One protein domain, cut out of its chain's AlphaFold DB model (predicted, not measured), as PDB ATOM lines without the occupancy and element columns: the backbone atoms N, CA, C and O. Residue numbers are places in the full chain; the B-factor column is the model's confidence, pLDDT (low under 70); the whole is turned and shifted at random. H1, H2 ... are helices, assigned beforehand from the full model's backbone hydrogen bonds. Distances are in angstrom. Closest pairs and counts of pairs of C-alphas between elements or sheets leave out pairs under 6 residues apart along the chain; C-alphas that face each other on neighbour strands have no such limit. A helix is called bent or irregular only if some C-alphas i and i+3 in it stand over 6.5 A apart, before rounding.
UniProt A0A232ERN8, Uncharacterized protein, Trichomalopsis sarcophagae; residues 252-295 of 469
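AT A GLANCE: This is residues 252 to 295 of the 469 residues of an uncharacterized protein of Trichomalopsis sarcophagae (UniProt A0A232ERN8). Three short helices are strung along a loose, elongated chain with no common core: H1 and H2 meet near their ends as an L, and H3 stands at the other end of the shape, away from both. Between H2 and H3 a long loop, residues 272 to 285, runs outward and then folds back before H3 begins. The printed part has 44 residues, with three named helices in the order H1, H2, H3 and no named strand, and its class is all helix. It is loose, with a radius of gyration of the C-alphas of 12.5 A, and its C-alphas span 35 by 19 by 15 A along their three main axes.

HOW THE PARTS SIT: The printed part begins with H1, residues 252 to 260. A tight link of one residue, His 261, joins H1 to H2, residues 262 to 271. H1 and H2 are close but not clearly touching, with 1 pair of C-alphas within 8 A: those of Leu 258 and Tyr 265, 7.0 A apart. Their lines are about perpendicular, at 77 degrees, and their centres are 14.2 A apart. A long link of 14 residues joins H2 to H3, residues 286 to 294. H2 and H3 are apart, and H1 and H3 are apart too. In H1, H2 and H3 every O i to N i+4 pair of the backbone is within hydrogen-bond range.

IN THESE COORDINATES: H1, Asn 252 to Ala 260, starts with C-alpha 252 at (64.929, -12.556, 138.191) and is 12.3 A from first to last C-alpha. H2, Glu 262 to Glu 271, is the longest helix by residues, with 10 residues, and measures 13.0 A from first to last C-alpha; C-alpha 271 is at (60.580, 7.294, 154.087). H2 is neither bent nor irregular, but only just: C-alphas 268 and 271 are 6.2 A apart. Residues 272 to 285 hold no named element. H3, Lys 286 to Thr 294, is 12.9 A from first to last C-alpha and ends with C-alpha 294 at (76.644, -1.895, 160.180).

THE WHOLE: The two C-alphas farthest apart are those of Asn 252 and Asn 277, 37.5 A, while the first and last printed C-alphas, of Asn 252 and Leu 295, are 24.1 A apart. Residues 252 to 257, which belong to H1, stand free, and so do residues 259 to 265, of which 262 to 265 belong to H2, and residues 277 to 282. The printed part has no cut. The mean pLDDT of the printed part is 79.7, and residues 280 to 282 are under 70.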
ATOM      1  N   ASN A 252      65.967 -13.064 139.092       78.19
ATOM      2  CA  ASN A 252      64.929 -12.556 138.191       78.19
ATOM      3  C   ASN A 252      63.541 -12.529 138.846       78.19
ATOM      4  O   ASN A 252      62.810 -11.551 138.674       78.19
ATOM      5  N   ALA A 253      63.195 -13.550 139.637       75.56
ATOM      6  CA  ALA A 253      61.931 -13.610 140.369       75.56
ATOM      7  C   ALA A 253      61.858 -12.505 141.438       75.56
ATOM      8  O   ALA A 253      60.895 -11.735 141.460       75.56
ATOM      9  N   ILE A 254      62.920 -12.348 142.238       81.56
ATOM     10  CA  ILE A 254      63.052 -11.276 143.236       81.56
ATOM     11  C   ILE A 254      62.959  -9.908 142.552       81.56
ATOM     12  O   ILE A 254      62.145  -9.077 142.945       81.56
ATOM     13  N   ARG A 255      63.719  -9.678 141.471       83.25
ATOM     14  CA  ARG A 255      63.685  -8.413 140.714       83.25
ATOM     15  C   ARG A 255      62.291  -8.088 140.175       83.25
ATOM     16  O   ARG A 255      61.879  -6.933 140.231       83.25
ATOM     17  N   LYS A 256      61.572  -9.080 139.640       81.38
ATOM     18  CA  LYS A 256      60.203  -8.905 139.131       81.38
ATOM     19  C   LYS A 256      59.232  -8.559 140.264       81.38
ATOM     20  O   LYS A 256      58.410  -7.668 140.085       81.38
ATOM     21  N   HIS A 257      59.355  -9.217 141.416       81.62
ATOM     22  CA  HIS A 257      58.523  -8.952 142.589       81.62
ATOM     23  C   HIS A 257      58.778  -7.555 143.175       81.62
ATOM     24  O   HIS A 257      57.832  -6.798 143.364       81.62
ATOM     25  N   LEU A 258      60.044  -7.162 143.361       85.12
ATOM     26  CA  LEU A 258      60.405  -5.817 143.830       85.12
ATOM     27  C   LEU A 258      59.879  -4.721 142.897       85.12
ATOM     28  O   LEU A 258      59.301  -3.752 143.371       85.12
ATOM     29  N   LYS A 259      60.002  -4.895 141.573       87.25
ATOM     30  CA  LYS A 259      59.445  -3.952 140.586       87.25
ATOM     31  C   LYS A 259      57.918  -3.863 140.618       87.25
ATOM     32  O   LYS A 259      57.372  -2.798 140.370       87.25
ATOM     33  N   ALA A 260      57.222  -4.960 140.914       86.56
ATOM     34  CA  ALA A 260      55.764  -4.949 141.061       86.56
ATOM     35  C   ALA A 260      55.292  -4.216 142.335       86.56
ATOM     36  O   ALA A 260      54.112  -3.886 142.447       86.56
ATOM     37  N   HIS A 261      56.203  -3.956 143.280       87.19
ATOM     38  CA  HIS A 261      55.937  -3.329 144.575       87.19
ATOM     39  C   HIS A 261      56.918  -2.176 144.873       87.19
ATOM     40  O   HIS A 261      57.253  -1.925 146.032       87.19
ATOM     41  N   GLU A 262      57.381  -1.475 143.830       89.06
ATOM     42  CA  GLU A 262      58.442  -0.460 143.913       89.06
ATOM     43  C   GLU A 262      58.082   0.703 144.850       89.06
ATOM     44  O   GLU A 262      58.933   1.134 145.629       89.06
ATOM     45  N   ASP A 263      56.818   1.141 144.865       89.06
ATOM     46  CA  ASP A 263      56.323   2.183 145.777       89.06
ATOM     47  C   ASP A 263      56.467   1.767 147.251       89.06
ATOM     48  O   ASP A 263      56.965   2.522 148.086       89.06
ATOM     49  N   TYR A 264      56.077   0.528 147.578       84.62
ATOM     50  CA  TYR A 264      56.165  -0.004 148.940       84.62
ATOM     51  C   TYR A 264      57.621  -0.210 149.366       84.62
ATOM     52  O   TYR A 264      57.998   0.163 150.475       84.62
ATOM     53  N   TYR A 265      58.458  -0.748 148.473       85.06
ATOM     54  CA  TYR A 265      59.893  -0.884 148.721       85.06
ATOM     55  C   TYR A 265      60.543   0.481 148.990       85.06
ATOM     56  O   TYR A 265      61.263   0.648 149.973       85.06
ATOM     57  N   SER A 266      60.227   1.476 148.156       86.31
ATOM     58  CA  SER A 266      60.732   2.845 148.272       86.31
ATOM     59  C   SER A 266      60.318   3.507 149.585       86.31
ATOM     60  O   SER A 266      61.170   4.102 150.248       86.31
ATOM     61  N   TYR A 267      59.060   3.343 150.005       86.06
ATOM     62  CA  TYR A 267      58.568   3.826 151.297       86.06
ATOM     63  C   TYR A 267      59.329   3.199 152.478       86.06
ATOM     64  O   TYR A 267      59.842   3.918 153.337       86.06
ATOM     65  N   ILE A 268      59.462   1.864 152.508       81.38
ATOM     66  CA  ILE A 268      60.163   1.152 153.591       81.38
ATOM     67  C   ILE A 268      61.640   1.568 153.681       81.38
ATOM     68  O   ILE A 268      62.151   1.731 154.788       81.38
ATOM     69  N   MET A 269      62.316   1.750 152.542       83.50
ATOM     70  CA  MET A 269      63.760   2.020 152.494       83.50
ATOM     71  C   MET A 269      64.138   3.496 152.673       83.50
ATOM     72  O   MET A 269      65.228   3.773 153.169       83.50
ATOM     73  N   ASN A 270      63.285   4.441 152.260       82.81
ATOM     74  CA  ASN A 270      63.643   5.868 152.216       82.81
ATOM     75  C   ASN A 270      62.803   6.763 153.142       82.81
ATOM     76  O   ASN A 270      63.296   7.807 153.564       82.81
ATOM     77  N   GLU A 271      61.554   6.393 153.444       80.69
ATOM     78  CA  GLU A 271      60.580   7.294 154.087       80.69
ATOM     79  C   GLU A 271      60.151   6.845 155.493       80.69
ATOM     80  O   GLU A 271      59.773   7.678 156.320       80.69
ATOM     81  N   ARG A 272      60.212   5.540 155.795       74.81
ATOM     82  CA  ARG A 272      59.748   4.981 157.074       74.81
ATOM     83  C   ARG A 272      60.592   5.480 158.254       74.81
ATOM     84  O   ARG A 272      61.753   5.112 158.417       74.81
ATOM     85  N   VAL A 273      59.967   6.240 159.153       75.69
ATOM     86  CA  VAL A 273      60.571   6.682 160.420       75.69
ATOM     87  C   VAL A 273      60.277   5.663 161.529       75.69
ATOM     88  O   VAL A 273      59.147   5.209 161.680       75.69
ATOM     89  N   HIS A 274      61.288   5.305 162.324       72.62
ATOM     90  CA  HIS A 274      61.110   4.438 163.493       72.62
ATOM     91  C   HIS A 274      60.621   5.241 164.711       72.62
ATOM     92  O   HIS A 274      61.330   6.121 165.206       72.62
ATOM     93  N   GLU A 275      59.437   4.908 165.229       76.56
ATOM     94  CA  GLU A 275      58.896   5.513 166.448       76.56
ATOM     95  C   GLU A 275      59.492   4.882 167.715       76.56
ATOM     96  O   GLU A 275      59.452   3.669 167.935       76.56
ATOM     97  N   LYS A 276      60.041   5.729 168.592       72.50
ATOM     98  CA  LYS A 276      60.711   5.285 169.819       72.50
ATOM     99  C   LYS A 276      59.722   4.571 170.749       72.50
ATOM    100  O   LYS A 276      58.696   5.132 171.117       72.50
ATOM    101  N   ASN A 277      60.098   3.371 171.192       72.69
ATOM    102  CA  ASN A 277      59.309   2.471 172.046       72.69
ATOM    103  C   ASN A 277      58.044   1.874 171.393       72.69
ATOM    104  O   ASN A 277      57.227   1.300 172.112       72.69
ATOM    105  N   GLN A 278      57.892   1.940 170.067       71.81
ATOM    106  CA  GLN A 278      56.877   1.168 169.343       71.81
ATOM    107  C   GLN A 278      57.512   0.034 168.531       71.81
ATOM    108  O   GLN A 278      58.615   0.166 168.001       71.81
ATOM    109  N   LEU A 279      56.799  -1.090 168.453       70.31
ATOM    110  CA  LEU A 279      57.145  -2.260 167.649       70.31
ATOM    111  C   LEU A 279      55.961  -2.538 166.722       70.31
ATOM    112  O   LEU A 279      55.032  -3.243 167.106       70.31
ATOM    113  N   ASN A 280      55.979  -1.930 165.536       65.62
ATOM    114  CA  ASN A 280      54.893  -2.033 164.562       65.62
ATOM    115  C   ASN A 280      55.213  -3.059 163.460       65.62
ATOM    116  O   ASN A 280      54.296  -3.586 162.838       65.62
ATOM    117  N   ASP A 281      56.497  -3.352 163.228       68.00
ATOM    118  CA  ASP A 281      56.982  -4.319 162.235       68.00
ATOM    119  C   ASP A 281      58.341  -4.931 162.654       68.00
ATOM    120  O   ASP A 281      59.007  -4.434 163.566       68.00
ATOM    121  N   ILE A 282      58.808  -5.967 161.949       66.56
ATOM    122  CA  ILE A 282      60.128  -6.603 162.132       66.56
ATOM    123  C   ILE A 282      61.289  -5.599 162.022       66.56
ATOM    124  O   ILE A 282      62.305  -5.727 162.711       66.56
ATOM    125  N   TYR A 283      61.099  -4.547 161.224       72.06
ATOM    126  CA  TYR A 283      62.028  -3.432 161.042       72.06
ATOM    127  C   TYR A 283      62.238  -2.589 162.312       72.06
ATOM    128  O   TYR A 283      63.265  -1.927 162.466       72.06
ATOM    129  N   ASP A 284      61.302  -2.653 163.264       73.69
ATOM    130  CA  ASP A 284      61.426  -2.040 164.588       73.69
ATOM    131  C   ASP A 284      62.163  -2.955 165.592       73.69
ATOM    132  O   ASP A 284      62.343  -2.605 166.763       73.69
ATOM    133  N   GLY A 285      62.645  -4.122 165.157       73.69
ATOM    134  CA  GLY A 285      63.466  -5.019 165.964       73.69
ATOM    135  C   GLY A 285      64.836  -4.421 166.311       73.69
ATOM    136  O   GLY A 285      65.492  -3.786 165.484       73.69
ATOM    137  N   LYS A 286      65.321  -4.666 167.539       76.31
ATOM    138  CA  LYS A 286      66.664  -4.224 167.972       76.31
ATOM    139  C   LYS A 286      67.761  -4.754 167.042       76.31
ATOM    140  O   LYS A 286      68.579  -3.965 166.582       76.31
ATOM    141  N   LEU A 287      67.736  -6.057 166.753       75.38
ATOM    142  CA  LEU A 287      68.723  -6.725 165.897       75.38
ATOM    143  C   LEU A 287      68.689  -6.200 164.458       75.38
ATOM    144  O   LEU A 287      69.738  -6.031 163.847       75.38
ATOM    145  N   TYR A 288      67.500  -5.875 163.941       76.25
ATOM    146  CA  TYR A 288      67.365  -5.272 162.620       76.25
ATOM    147  C   TYR A 288      68.028  -3.890 162.571       76.25
ATOM    148  O   TYR A 288      68.873  -3.648 161.716       76.25
ATOM    149  N   ARG A 289      67.733  -3.000 163.530       79.25
ATOM    150  CA  ARG A 289      68.400  -1.685 163.609       79.25
ATOM    151  C   ARG A 289      69.917  -1.795 163.777       79.25
ATOM    152  O   ARG A 289      70.644  -0.980 163.219       79.25
ATOM    153  N   GLU A 290      70.385  -2.784 164.535       84.88
ATOM    154  CA  GLU A 290      71.811  -3.076 164.707       84.88
ATOM    155  C   GLU A 290      72.452  -3.479 163.369       84.88
ATOM    156  O   GLU A 290      73.439  -2.865 162.967       84.88
ATOM    157  N   PHE A 291      71.826  -4.382 162.609       84.31
ATOM    158  CA  PHE A 291      72.228  -4.722 161.239       84.31
ATOM    159  C   PHE A 291      72.231  -3.500 160.298       84.31
ATOM    160  O   PHE A 291      73.231  -3.242 159.636       84.31
ATOM    161  N   ILE A 292      71.184  -2.668 160.285       83.62
ATOM    162  CA  ILE A 292      71.177  -1.443 159.457       83.62
ATOM    163  C   ILE A 292      72.286  -0.463 159.872       83.62
ATOM    164  O   ILE A 292      72.789   0.286 159.036       83.62
ATOM    165  N   SER A 293      72.715  -0.471 161.137       86.25
ATOM    166  CA  SER A 293      73.828   0.367 161.594       86.25
ATOM    167  C   SER A 293      75.202  -0.084 161.078       86.25
ATOM    168  O   SER A 293      76.071   0.772 160.922       86.25
ATOM    169  N   THR A 294      75.387  -1.373 160.752       89.12
ATOM    170  CA  THR A 294      76.644  -1.895 160.180       89.12
ATOM    171  C   THR A 294      76.744  -1.724 158.662       89.12
ATOM    172  O   THR A 294      77.844  -1.808 158.116       89.12
ATOM    173  N   LEU A 295      75.632  -1.446 157.972       86.69
ATOM    174  CA  LEU A 295      75.619  -1.200 156.528       86.69
ATOM    175  C   LEU A 295      76.268   0.139 156.147       86.69
ATOM    176  O   LEU A 295      76.160   1.145 156.856       86.69
TER     177      LEU A 295